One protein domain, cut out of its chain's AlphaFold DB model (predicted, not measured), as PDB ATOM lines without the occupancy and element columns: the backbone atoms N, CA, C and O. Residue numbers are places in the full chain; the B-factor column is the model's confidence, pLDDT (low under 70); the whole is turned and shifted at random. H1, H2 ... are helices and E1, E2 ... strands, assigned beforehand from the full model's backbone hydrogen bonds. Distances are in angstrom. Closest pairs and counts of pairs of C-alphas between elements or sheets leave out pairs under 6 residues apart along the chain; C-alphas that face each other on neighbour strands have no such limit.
ATOM      1  N   ILE A  41      46.749  16.532   3.975       83.25
ATOM      2  CA  ILE A  41      47.493  15.347   4.409       83.25
ATOM      3  C   ILE A  41      48.166  14.733   3.180       83.25
ATOM      4  O   ILE A  41      47.538  14.581   2.133       83.25
ATOM      5  N   LYS A  42      49.452  14.394   3.301       86.38
ATOM      6  CA  LYS A  42      50.217  13.680   2.270       86.38
ATOM      7  C   LYS A  42      50.835  12.432   2.881       86.38
ATOM      8  O   LYS A  42      51.361  12.489   3.990       86.38
ATOM      9  N   GLY A  43      50.802  11.330   2.145       85.81
ATOM     10  CA  GLY A  43      51.406  10.073   2.567       85.81
ATOM     11  C   GLY A  43      51.526   9.093   1.410       85.81
ATOM     12  O   GLY A  43      50.792   9.189   0.427       85.81
ATOM     13  N   SER A  44      52.461   8.155   1.537       86.50
ATOM     14  CA  SER A  44      52.618   7.049   0.594       86.50
ATOM     15  C   SER A  44      51.606   5.955   0.917       86.50
ATOM     16  O   SER A  44      51.514   5.527   2.065       86.50
ATOM     17  N   MET A  45      50.854   5.504  -0.088       83.31
ATOM     18  CA  MET A  45      49.820   4.478   0.100       83.31
ATOM     19  C   MET A  45      50.324   3.078  -0.245       83.31
ATOM     20  O   MET A  45      50.157   2.148   0.536       83.31
ATOM     21  N   ILE A  46      50.942   2.922  -1.418       85.44
ATOM     22  CA  ILE A  46      51.389   1.631  -1.945       85.44
ATOM     23  C   ILE A  46      52.792   1.810  -2.520       85.44
ATOM     24  O   ILE A  46      53.052   2.769  -3.243       85.44
ATOM     25  N   SER A  47      53.688   0.879  -2.199       89.25
ATOM     26  CA  SER A  47      55.007   0.757  -2.815       89.25
ATOM     27  C   SER A  47      55.321  -0.720  -2.995       89.25
ATOM     28  O   SER A  47      55.121  -1.514  -2.074       89.25
ATOM     29  N   PHE A  48      55.768  -1.097  -4.188       86.56
ATOM     30  CA  PHE A  48      56.133  -2.471  -4.501       86.56
ATOM     31  C   PHE A  48      57.267  -2.513  -5.524       86.56
ATOM     32  O   PHE A  48      57.468  -1.593  -6.314       86.56
ATOM     33  N   THR A  49      58.001  -3.618  -5.519       90.69
ATOM     34  CA  THR A  49      58.972  -3.974  -6.554       90.69
ATOM     35  C   THR A  49      58.706  -5.415  -6.940       90.69
ATOM     36  O   THR A  49      58.436  -6.246  -6.077       90.69
ATOM     37  N   THR A  50      58.744  -5.697  -8.235       85.94
ATOM     38  CA  THR A  50      58.308  -6.975  -8.798       85.94
ATOM     39  C   THR A  50      59.235  -7.395  -9.929       85.94
ATOM     40  O   THR A  50      59.901  -6.571 -10.556       85.94
ATOM     41  N   THR A  51      59.271  -8.690 -10.199       86.50
ATOM     42  CA  THR A  51      60.096  -9.346 -11.212       86.50
ATOM     43  C   THR A  51      59.215 -10.103 -12.209       86.50
ATOM     44  O   THR A  51      58.006 -10.218 -12.024       86.50
ATOM     45  N   ILE A  52      59.801 -10.647 -13.286       77.56
ATOM     46  CA  ILE A  52      59.046 -11.471 -14.255       77.56
ATOM     47  C   ILE A  52      58.453 -12.714 -13.582       77.56
ATOM     48  O   ILE A  52      57.360 -13.132 -13.950       77.56
ATOM     49  N   ALA A  53      59.159 -13.295 -12.607       79.50
ATOM     50  CA  ALA A  53      58.709 -14.501 -11.916       79.50
ATOM     51  C   ALA A  53      57.398 -14.269 -11.149       79.50
ATOM     52  O   ALA A  53      56.564 -15.164 -11.085       79.50
ATOM     53  N   ASP A  54      57.181 -13.048 -10.656       80.12
ATOM     54  CA  ASP A  54      55.952 -12.659  -9.954       80.12
ATOM     55  C   ASP A  54      54.745 -12.547 -10.905       80.12
ATOM     56  O   ASP A  54      53.594 -12.540 -10.474       80.12
ATOM     57  N   PHE A  55      55.001 -12.504 -12.217       76.06
ATOM     58  CA  PHE A  55      53.991 -12.502 -13.271       76.06
ATOM     59  C   PHE A  55      53.867 -13.855 -13.983       76.06
ATOM     60  O   PHE A  55      53.367 -13.881 -15.106       76.06
ATOM     61  N   GLY A  56      54.328 -14.960 -13.388       74.00
ATOM     62  CA  GLY A  56      54.258 -16.305 -13.967       74.00
ATOM     63  C   GLY A  56      53.408 -17.283 -13.150       74.00
ATOM     64  O   GLY A  56      53.390 -17.220 -11.923       74.00
ATOM     65  N   ASP A  57      52.726 -18.216 -13.819       74.81
ATOM     66  CA  ASP A  57      52.076 -19.349 -13.153       74.81
ATOM     67  C   ASP A  57      53.100 -20.384 -12.638       74.81
ATOM     68  O   ASP A  57      54.310 -20.246 -12.821       74.81
ATOM     69  N   ALA A  58      52.621 -21.468 -12.015       75.31
ATOM     70  CA  ALA A  58      53.483 -22.545 -11.509       75.31
ATOM     71  C   ALA A  58      54.351 -23.226 -12.595       75.31
ATOM     72  O   ALA A  58      55.286 -23.953 -12.264       75.31
ATOM     73  N   ASN A  59      54.053 -22.992 -13.877       77.50
ATOM     74  CA  ASN A  59      54.782 -23.486 -15.042       77.50
ATOM     75  C   ASN A  59      55.574 -22.371 -15.763       77.50
ATOM     76  O   ASN A  59      56.040 -22.592 -16.883       77.50
ATOM     77  N   ASN A  60      55.739 -21.191 -15.149       67.69
ATOM     78  CA  ASN A  60      56.361 -19.989 -15.719       67.69
ATOM     79  C   ASN A  60      55.662 -19.430 -16.975       67.69
ATOM     80  O   ASN A  60      56.287 -18.727 -17.776       67.69
ATOM     81  N   LEU A  61      54.372 -19.707 -17.169       74.12
ATOM     82  CA  LEU A  61      53.587 -19.044 -18.209       74.12
ATOM     83  C   LEU A  61      53.160 -17.653 -17.723       74.12
ATOM     84  O   LEU A  61      52.684 -17.531 -16.596       74.12
ATOM     85  N   PRO A  62      53.304 -16.597 -18.542       69.31
ATOM     86  CA  PRO A  62      53.000 -15.239 -18.113       69.31
ATOM     87  C   PRO A  62      51.505 -15.064 -17.823       69.31
ATOM     88  O   PRO A  62      50.659 -15.339 -18.677       69.31
ATOM     89  N   PHE A  63      51.180 -14.532 -16.648       71.00
ATOM     90  CA  PHE A  63      49.843 -14.063 -16.325       71.00
ATOM     91  C   PHE A  63      49.448 -12.917 -17.260       71.00
ATOM     92  O   PHE A  63      50.215 -11.988 -17.532       71.00
ATOM     93  N   VAL A  64      48.212 -12.985 -17.749       71.25
ATOM     94  CA  VAL A  64      47.624 -11.947 -18.611       71.25
ATOM     95  C   VAL A  64      47.158 -10.735 -17.790       71.25
ATOM     96  O   VAL A  64      46.932  -9.666 -18.349       71.25
ATOM     97  N   GLY A  65      47.059 -10.891 -16.466       72.50
ATOM     98  CA  GLY A  65      46.721  -9.858 -15.494       72.50
ATOM     99  C   GLY A  65      46.904 -10.368 -14.062       72.50
ATOM    100  O   GLY A  65      46.993 -11.573 -13.836       72.50
ATOM    101  N   PHE A  66      46.967  -9.444 -13.112       75.62
ATOM    102  CA  PHE A  66      47.029  -9.705 -11.675       75.62
ATOM    103  C   PHE A  66      46.179  -8.657 -10.955       75.62
ATOM    104  O   PHE A  66      45.926  -7.585 -11.507       75.62
ATOM    105  N   ASP A  67      45.738  -8.979  -9.744       81.25
ATOM    106  CA  ASP A  67      44.904  -8.104  -8.925       81.25
ATOM    107  C   ASP A  67      45.403  -8.123  -7.476       81.25
ATOM    108  O   ASP A  67      45.854  -9.160  -6.977       81.25
ATOM    109  N   PHE A  68      45.348  -6.969  -6.815       79.50
ATOM    110  CA  PHE A  68      45.720  -6.813  -5.418       79.50
ATOM    111  C   PHE A  68      44.826  -5.778  -4.743       79.50
ATOM    112  O   PHE A  68      44.704  -4.645  -5.208       79.50
ATOM    113  N   ASN A  69      44.284  -6.150  -3.584       83.56
ATOM    114  CA  ASN A  69      43.429  -5.285  -2.783       83.56
ATOM    115  C   ASN A  69      44.145  -4.887  -1.492       83.56
ATOM    116  O   ASN A  69      44.456  -5.740  -0.660       83.56
ATOM    117  N   THR A  70      44.344  -3.582  -1.301       82.56
ATOM    118  CA  THR A  70      44.916  -3.010  -0.074       82.56
ATOM    119  C   THR A  70      43.877  -2.141   0.627       82.56
ATOM    120  O   THR A  70      43.387  -1.190   0.013       82.56
ATOM    121  N   PRO A  71      43.557  -2.384   1.909       81.88
ATOM    122  CA  PRO A  71      42.757  -1.442   2.679       81.88
ATOM    123  C   PRO A  71      43.568  -0.169   2.961       81.88
ATOM    124  O   PRO A  71      44.693  -0.235   3.452       81.88
ATOM    125  N   ILE A  72      42.991   0.999   2.672       79.50
ATOM    126  CA  ILE A  72      43.600   2.301   2.970       79.50
ATOM    127  C   ILE A  72      42.850   2.919   4.150       79.50
ATOM    128  O   ILE A  72      41.799   3.537   3.983       79.50
ATOM    129  N   GLU A  73      43.400   2.760   5.355       79.50
ATOM    130  CA  GLU A  73      42.751   3.178   6.609       79.50
ATOM    131  C   GLU A  73      42.454   4.681   6.681       79.50
ATOM    132  O   GLU A  73      41.520   5.096   7.367       79.50
ATOM    133  N   ALA A  74      43.205   5.506   5.943       78.56
ATOM    134  CA  ALA A  74      42.985   6.950   5.890       78.56
ATOM    135  C   ALA A  74      41.556   7.312   5.443       78.56
ATOM    136  O   ALA A  74      40.988   8.280   5.945       78.56
ATOM    137  N   PHE A  75      40.947   6.511   4.561       81.06
ATOM    138  CA  PHE A  75      39.574   6.733   4.098       81.06
ATOM    139  C   PHE A  75      38.508   6.209   5.067       81.06
ATOM    140  O   PHE A  75      37.332   6.508   4.892       81.06
ATOM    141  N   SER A  76      38.893   5.483   6.119       82.81
ATOM    142  CA  SER A  76      37.986   5.058   7.194       82.81
ATOM    143  C   SER A  76      37.793   6.135   8.269       82.81
ATOM    144  O   SER A  76      36.972   5.970   9.172       82.81
ATOM    145  N   ASN A  77      38.552   7.233   8.217       85.44
ATOM    146  CA  ASN A  77      38.450   8.323   9.179       85.44
ATOM    147  C   ASN A  77      37.211   9.196   8.904       85.44
ATOM    148  O   ASN A  77      37.036   9.701   7.797       85.44
ATOM    149  N   ALA A  78      36.381   9.429   9.927       87.50
ATOM    150  CA  ALA A  78      35.134  10.188   9.795       87.50
ATOM    151  C   ALA A  78      35.340  11.641   9.326       87.50
ATOM    152  O   ALA A  78      34.531  12.160   8.565       87.50
ATOM    153  N   THR A  79      36.427  12.299   9.740       84.62
ATOM    154  CA  THR A  79      36.761  13.651   9.271       84.62
ATOM    155  C   THR A  79      37.112  13.638   7.789       84.62
ATOM    156  O   THR A  79      36.643  14.494   7.052       84.62
ATOM    157  N   VAL A  80      37.877  12.642   7.328       84.94
ATOM    158  CA  VAL A  80      38.173  12.488   5.896       84.94
ATOM    159  C   VAL A  80      36.887  12.223   5.116       84.94
ATOM    160  O   VAL A  80      36.657  12.865   4.107       84.94
ATOM    161  N   GLN A  81      36.003  11.342   5.580       84.56
ATOM    162  CA  GLN A  81      34.767  11.045   4.844       84.56
ATOM    163  C   GLN A  81      33.814  12.244   4.729       84.56
ATOM    164  O   GLN A  81      33.161  12.390   3.701       84.56
ATOM    165  N   ASN A  82      33.735  13.088   5.759       86.38
ATOM    166  CA  ASN A  82      32.780  14.199   5.795       86.38
ATOM    167  C   ASN A  82      33.322  15.494   5.176       86.38
ATOM    168  O   ASN A  82      32.545  16.272   4.634       86.38
ATOM    169  N   GLU A  83      34.634  15.729   5.256       86.62
ATOM    170  CA  GLU A  83      35.247  17.025   4.927       86.62
ATOM    171  C   GLU A  83      36.225  16.948   3.736       86.62
ATOM    172  O   GLU A  83      36.886  17.933   3.403       86.62
ATOM    173  N   LEU A  84      36.380  15.784   3.087       86.50
ATOM    174  CA  LEU A  84      37.265  15.648   1.926       86.50
ATOM    175  C   LEU A  84      36.676  16.361   0.706       86.50
ATOM    176  O   LEU A  84      35.788  15.853   0.033       86.50
ATOM    177  N   VAL A  85      37.253  17.515   0.377       89.56
ATOM    178  CA  VAL A  85      36.883  18.302  -0.812       89.56
ATOM    179  C   VAL A  85      37.692  17.891  -2.049       89.56
ATOM    180  O   VAL A  85      37.248  18.042  -3.185       89.56
ATOM    181  N   LYS A  86      38.918  17.392  -1.849       90.50
ATOM    182  CA  LYS A  86      39.850  17.082  -2.936       90.50
ATOM    183  C   LYS A  86      40.837  15.994  -2.554       90.50
ATOM    184  O   LYS A  86      41.447  16.044  -1.488       90.50
ATOM    185  N   LEU A  87      41.074  15.085  -3.488       89.75
ATOM    186  CA  LEU A  87      42.046  14.010  -3.382       89.75
ATOM    187  C   LEU A  87      42.954  14.000  -4.613       89.75
ATOM    188  O   LEU A  87      42.483  14.106  -5.744       89.75
ATOM    189  N   THR A  88      44.258  13.851  -4.396       92.25
ATOM    190  CA  THR A  88      45.238  13.686  -5.476       92.25
ATOM    191  C   THR A  88      45.980  12.374  -5.274       92.25
ATOM    192  O   THR A  88      46.685  12.212  -4.279       92.25
ATOM    193  N   PHE A  89      45.849  11.458  -6.229       91.81
ATOM    194  CA  PHE A  89      46.679  10.264  -6.318       91.81
ATOM    195  C   PHE A  89      47.877  10.543  -7.211       91.81
ATOM    196  O   PHE A  89      47.712  10.823  -8.398       91.81
ATOM    197  N   HIS A  90      49.064  10.455  -6.622       94.75
ATOM    198  CA  HIS A  90      50.327  10.543  -7.335       94.75
ATOM    199  C   HIS A  90      50.849   9.133  -7.604       94.75
ATOM    200  O   HIS A  90      51.048   8.354  -6.670       94.75
ATOM    201  N   PHE A  91      51.055   8.808  -8.874       94.69
ATOM    202  CA  PHE A  91      51.575   7.529  -9.328       94.69
ATOM    203  C   PHE A  91      52.974   7.705  -9.905       94.69
ATOM    204  O   PHE A  91      53.160   8.491 -10.836       94.69
ATOM    205  N   GLU A  92      53.910   6.907  -9.404       95.94
ATOM    206  CA  GLU A  92      55.285   6.825  -9.887       95.94
ATOM    207  C   GLU A  92      55.606   5.361 -10.207       95.94
ATOM    208  O   GLU A  92      55.480   4.485  -9.350       95.94
ATOM    209  N   PHE A  93      55.989   5.090 -11.455       95.75
ATOM    210  CA  PHE A  93      56.395   3.762 -11.909       95.75
ATOM    211  C   PHE A  93      57.712   3.822 -12.661       95.75
ATOM    212  O   PHE A  93      57.881   4.630 -13.575       95.75
ATOM    213  N   GLU A  94      58.584   2.868 -12.360       96.69
ATOM    214  CA  GLU A  94      59.715   2.503 -13.200       96.69
ATOM    215  C   GLU A  94      59.466   1.115 -13.785       96.69
ATOM    216  O   GLU A  94      59.331   0.125 -13.066       96.69
ATOM    217  N   ASN A  95      59.391   1.037 -15.111       94.81
ATOM    218  CA  ASN A  95      59.230  -0.217 -15.825       94.81
ATOM    219  C   ASN A  95      60.519  -0.569 -16.555       94.81
ATOM    220  O   ASN A  95      60.839   0.009 -17.591       94.81
ATOM    221  N   THR A  96      61.225  -1.566 -16.033       94.88
ATOM    222  CA  THR A  96      62.455  -2.111 -16.621       94.88
ATOM    223  C   THR A  96      62.193  -3.273 -17.585       94.88
ATOM    224  O   THR A  96      63.124  -3.810 -18.183       94.88
ATOM    225  N   PHE A  97      60.932  -3.682 -17.759       90.50
ATOM    226  CA  PHE A  97      60.553  -4.735 -18.690       90.50
ATOM    227  C   PHE A  97      60.435  -4.187 -20.118       90.50
ATOM    228  O   PHE A  97      59.958  -3.077 -20.355       90.50
ATOM    229  N   ASN A  98      60.748  -5.027 -21.109       91.75
ATOM    230  CA  ASN A  98      60.564  -4.709 -22.530       91.75
ATOM    231  C   ASN A  98      59.103  -4.900 -23.005       91.75
ATOM    232  O   ASN A  98      58.855  -5.395 -24.107       91.75
ATOM    233  N   ARG A  99      58.120  -4.555 -22.167       88.44
ATOM    234  CA  ARG A  99      56.686  -4.598 -22.490       88.44
ATOM    235  C   ARG A  99      55.907  -3.528 -21.730       88.44
ATOM    236  O   ARG A  99      56.307  -3.140 -20.634       88.44
ATOM    237  N   ASP A 100      54.814  -3.073 -22.328       92.06
ATOM    238  CA  ASP A 100      53.924  -2.089 -21.715       92.06
ATOM    239  C   ASP A 100      52.966  -2.772 -20.730       92.06
ATOM    240  O   ASP A 100      52.590  -3.934 -20.921       92.06
ATOM    241  N   PHE A 101      52.543  -2.030 -19.708       90.12
ATOM    242  CA  PHE A 101      51.515  -2.443 -18.757       90.12
ATOM    243  C   PHE A 101      50.383  -1.421 -18.710       90.12
ATOM    244  O   PHE A 101      50.592  -0.217 -18.867       90.12
ATOM    245  N   LEU A 102      49.175  -1.915 -18.455       92.31
ATOM    246  CA  LEU A 102      48.010  -1.098 -18.153       92.31
ATOM    247  C   LEU A 102      47.533  -1.462 -16.749       92.31
ATOM    248  O   LEU A 102      46.973  -2.534 -16.546       92.31
ATOM    249  N   PHE A 103      47.762  -0.565 -15.798       90.88
ATOM    250  CA  PHE A 103      47.245  -0.698 -14.444       90.88
ATOM    251  C   PHE A 103      45.880  -0.025 -14.361       90.88
ATOM    252  O   PHE A 103      45.740   1.128 -14.767       90.88
ATOM    253  N   ALA A 104      44.880  -0.724 -13.834       92.62
ATOM    254  CA  ALA A 104      43.584  -0.141 -13.511       92.62
ATOM    255  C   ALA A 104      43.480   0.009 -11.990       92.62
ATOM    256  O   ALA A 104      43.417  -0.988 -11.275       92.62
ATOM    257  N   PHE A 105      43.477   1.247 -11.495       91.56
ATOM    258  CA  PHE A 105      43.275   1.525 -10.075       91.56
ATOM    259  C   PHE A 105      41.788   1.668  -9.806       91.56
ATOM    260  O   PHE A 105      41.183   2.662 -10.212       91.56
ATOM    261  N   ASN A 106      41.217   0.670  -9.139       92.00
ATOM    262  CA  ASN A 106      39.807   0.631  -8.776       92.00
ATOM    263  C   ASN A 106      39.640   0.997  -7.302       92.00
ATOM    264  O   ASN A 106      40.253   0.390  -6.428       92.00
ATOM    265  N   PHE A 107      38.781   1.971  -7.031       88.81
ATOM    266  CA  PHE A 107      38.370   2.349  -5.686       88.81
ATOM    267  C   PHE A 107      37.040   1.684  -5.395       88.81
ATOM    268  O   PHE A 107      36.114   1.780  -6.204       88.81
ATOM    269  N   LEU A 108      36.974   0.989  -4.266       89.69
ATOM    270  CA  LEU A 108      35.844   0.152  -3.894       89.69
ATOM    271  C   LEU A 108      35.072   0.783  -2.732       89.69
ATOM    272  O   LEU A 108      35.673   1.405  -1.855       89.69
ATOM    273  N   ASP A 109      33.753   0.602  -2.712       87.50
ATOM    274  CA  ASP A 109      32.937   0.877  -1.530       87.50
ATOM    275  C   ASP A 109      33.019  -0.264  -0.497       87.50
ATOM    276  O   ASP A 109      33.692  -1.281  -0.688       87.50
ATOM    277  N   ALA A 110      32.284  -0.116   0.607       85.31
ATOM    278  CA  ALA A 110      32.207  -1.126   1.662       85.31
ATOM    279  C   ALA A 110      31.605  -2.475   1.206       85.31
ATOM    280  O   ALA A 110      31.778  -3.476   1.898       85.31
ATOM    281  N   ASN A 111      30.914  -2.517   0.063       91.75
ATOM    282  CA  ASN A 111      30.340  -3.731  -0.522       91.75
ATOM    283  C   ASN A 111      31.258  -4.360  -1.586       91.75
ATOM    284  O   ASN A 111      30.898  -5.379  -2.175       91.75
ATOM    285  N   GLY A 112      32.429  -3.766  -1.848       89.12
ATOM    286  CA  GLY A 112      33.357  -4.206  -2.888       89.12
ATOM    287  C   GLY A 112      32.974  -3.756  -4.301       89.12
ATOM    288  O   GLY A 112      33.517  -4.277  -5.272       89.12
ATOM    289  N   LEU A 113      32.044  -2.809  -4.444       93.81
ATOM    290  CA  LEU A 113      31.651  -2.260  -5.738       93.81
ATOM    291  C   LEU A 113      32.609  -1.145  -6.153       93.81
ATOM    292  O   LEU A 113      32.956  -0.282  -5.350       93.81
ATOM    293  N   VAL A 114      33.010  -1.136  -7.426       93.25
ATOM    294  CA  VAL A 114      33.867  -0.081  -7.977       93.25
ATOM    295  C   VAL A 114      33.090   1.235  -8.032       93.25
ATOM    296  O   VAL A 114      32.125   1.355  -8.784       93.25
ATOM    297  N   VAL A 115      33.537   2.229  -7.266       90.44
ATOM    298  CA  VAL A 115      32.974   3.590  -7.256       90.44
ATOM    299  C   VAL A 115      33.749   4.552  -8.150       90.44
ATOM    300  O   VAL A 115      33.186   5.513  -8.665       90.44
ATOM    301  N   TYR A 116      35.037   4.286  -8.369       90.19
ATOM    302  CA  TYR A 116      35.887   5.065  -9.264       90.19
ATOM    303  C   TYR A 116      36.983   4.176  -9.845       90.19
ATOM    304  O   TYR A 116      37.489   3.281  -9.168       90.19
ATOM    305  N   SER A 117      37.366   4.426 -11.095       93.56
ATOM    306  CA  SER A 117      38.459   3.713 -11.749       93.56
ATOM    307  C   SER A 117      39.303   4.675 -12.567       93.56
ATOM    308  O   SER A 117      38.772   5.535 -13.271       93.56
ATOM    309  N   THR A 118      40.622   4.520 -12.486       93.50
ATOM    310  CA  THR A 118      41.557   5.287 -13.307       93.50
ATOM    311  C   THR A 118      42.635   4.383 -13.905       93.50
ATOM    312  O   THR A 118      43.330   3.673 -13.170       93.50
ATOM    313  N   PRO A 119      42.798   4.375 -15.241       94.88
ATOM    314  CA  PRO A 119      43.869   3.632 -15.881       94.88
ATOM    315  C   PRO A 119      45.188   4.413 -15.844       94.88
ATOM    316  O   PRO A 119      45.234   5.624 -16.095       94.88
ATOM    317  N   VAL A 120      46.293   3.708 -15.628       94.88
ATOM    318  CA  VAL A 120      47.661   4.215 -15.757       94.88
ATOM    319  C   VAL A 120      48.420   3.300 -16.710       94.88
ATOM    320  O   VAL A 120      48.627   2.118 -16.441       94.88
ATOM    321  N   THR A 121      48.818   3.849 -17.854       95.38
ATOM    322  CA  THR A 121      49.661   3.147 -18.821       95.38
ATOM    323  C   THR A 121      51.116   3.363 -18.449       95.38
ATOM    324  O   THR A 121      51.547   4.505 -18.315       95.38
ATOM    325  N   VAL A 122      51.861   2.270 -18.316       94.75
ATOM    326  CA  VAL A 122      53.287   2.279 -18.005       94.75
ATOM    327  C   VAL A 122      54.034   1.687 -19.191       94.75
ATOM    328  O   VAL A 122      53.914   0.499 -19.495       94.75
ATOM    329  N   THR A 123      54.792   2.523 -19.892       96.00
ATOM    330  CA  THR A 123      55.519   2.122 -21.102       96.00
ATOM    331  C   THR A 123      56.756   1.299 -20.765       96.00
ATOM    332  O   THR A 123      57.395   1.527 -19.740       96.00
ATOM    333  N   LYS A 124      57.118   0.367 -21.644       95.25
ATOM    334  CA  LYS A 124      58.337  -0.441 -21.549       95.25
ATOM    335  C   LYS A 124      59.597   0.407 -21.414       95.25
ATOM    336  O   LYS A 124      59.720   1.428 -22.091       95.25
ATOM    337  N   ASN A 125      60.555  -0.071 -20.620       96.00
ATOM    338  CA  ASN A 125      61.854   0.577 -20.389       96.00
ATOM    339  C   ASN A 125      61.724   2.084 -20.084       96.00
ATOM    340  O   ASN A 125      62.447   2.900 -20.658       96.00
ATOM    341  N   GLY A 126      60.749   2.460 -19.253       95.56
ATOM    342  CA  GLY A 126      60.336   3.849 -19.084       95.56
ATOM    343  C   GLY A 126      59.908   4.200 -17.667       95.56
ATOM    344  O   GLY A 126      59.560   3.339 -16.860       95.56
ATOM    345  N   LEU A 127      59.919   5.505 -17.399       96.69
ATOM    346  CA  LEU A 127      59.395   6.112 -16.180       96.69
ATOM    347  C   LEU A 127      58.010   6.695 -16.462       96.69
ATOM    348  O   LEU A 127      57.795   7.322 -17.499       96.69
ATOM    349  N   THR A 128      57.075   6.508 -15.539       96.75
ATOM    350  CA  THR A 128      55.730   7.090 -15.602       96.75
ATOM    351  C   THR A 128      55.467   7.873 -14.328       96.75
ATOM    352  O   THR A 128      55.523   7.306 -13.245       96.75
ATOM    353  N   ASN A 129      55.134   9.156 -14.479       96.38
ATOM    354  CA  ASN A 129      54.662  10.028 -13.406       96.38
ATOM    355  C   ASN A 129      53.277  10.543 -13.784       96.38
ATOM    356  O   ASN A 129      53.115  11.135 -14.856       96.38
ATOM    357  N   LYS A 130      52.276  10.304 -12.939       95.19
ATOM    358  CA  LYS A 130      50.896  10.702 -13.225       95.19
ATOM    359  C   LYS A 130      50.170  11.136 -11.963       95.19
ATOM    360  O   LYS A 130      50.084  10.374 -11.009       95.19
ATOM    361  N   ASP A 131      49.563  12.315 -12.028       95.25
ATOM    362  CA  ASP A 131      48.599  12.772 -11.034       95.25
ATOM    363  C   ASP A 131      47.175  12.498 -11.514       95.25
ATOM    364  O   ASP A 131      46.816  12.773 -12.662       95.25
ATOM    365  N   VAL A 132      46.348  11.973 -10.615       93.44
ATOM    366  CA  VAL A 132      44.902  11.850 -10.796       93.44
ATOM    367  C   VAL A 132      44.232  12.639  -9.687       93.44
ATOM    368  O   VAL A 132      44.468  12.385  -8.509       93.44
ATOM    369  N   ILE A 133      43.408  13.607 -10.072       92.69
ATOM    370  CA  ILE A 133      42.692  14.472  -9.139       92.69
ATOM    371  C   ILE A 133      41.224  14.058  -9.131       92.69
ATOM    372  O   ILE A 133      40.611  13.919 -10.188       92.69
ATOM    373  N   ILE A 134      40.680  13.884  -7.932       88.44
ATOM    374  CA  ILE A 134      39.256  13.689  -7.679       88.44
ATOM    375  C   ILE A 134      38.798  14.869  -6.824       88.44
ATOM    376  O   ILE A 134      39.382  15.141  -5.774       88.44
ATOM    377  N   GLU A 135      37.790  15.588  -7.298       86.62
ATOM    378  CA  GLU A 135      37.170  16.710  -6.587       86.62
ATOM    379  C   GLU A 135      35.740  16.304  -6.211       86.62
ATOM    380  O   GLU A 135      35.088  15.594  -6.986       86.62
ATOM    381  N   GLY A 136      35.327  16.665  -4.992       67.00
ATOM    382  CA  GLY A 136      33.993  16.402  -4.440       67.00
ATOM    383  C   GLY A 136      32.943  17.404  -4.896       67.00
ATOM    384  O   GLY A 136      33.318  18.556  -5.213       67.00
TER     385      GLY A 136
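What this domain is: This is residues 41 to 136 of the 136 residues of an uncharacterized protein of Zetaproteobacteria bacterium (UniProt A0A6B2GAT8). Two antiparallel ribbons, E1 with E4 and hairpin E2-E3, meet near one end and spread into a narrow V; residues 41 to 72, unnamed, run out along them and fold back to the small helices H1 and H2. The 96 printed residues, under half in named elements, run H1 H2 E1 E2 E3 E4, a mixed class. The whole is loose, radius of gyration of the C-alphas 15.7 A, spanning 47 by 28 by 19 A.

Where its parts are: From C-alpha 41 at (47.493, 15.347, 4.409), read on to H1, residues 73 to 76, and H2, 78 to 83. Then find E1, 86 to 95, 29.0 A; E2, 101 to 108, 21.8 A; E3, 114 to 122, 22.0 A; E4, 126 to 135, 29.3 A, ending at (37.170, 16.710, -6.587).

How they stand to each other: Across E1 and E4, antiparallel at 168 degrees, find N 91 and O 130, 2.8 A. Across hairpin E2 and E3, 162 degrees, find N 103 and O 120, 2.9 A; these pairs are within hydrogen-bond range. The closest C-alphas of E3 and E4, Val 122 and Thr 128, are 5.9 A apart. H1 and H2 are close but not clearly touching, closest C-alphas Phe 75 and Gln 81, 6.5 A. H2 has every O i to N i+4 pair within range; H1 is too short for one.

The domain as a whole: The farthest C-alphas, Asn 59 and Glu 83, are 49.2 A apart. The printed part has no cut, its links between named elements are tight, and residues 60, 62 and 136 have pLDDT under 70.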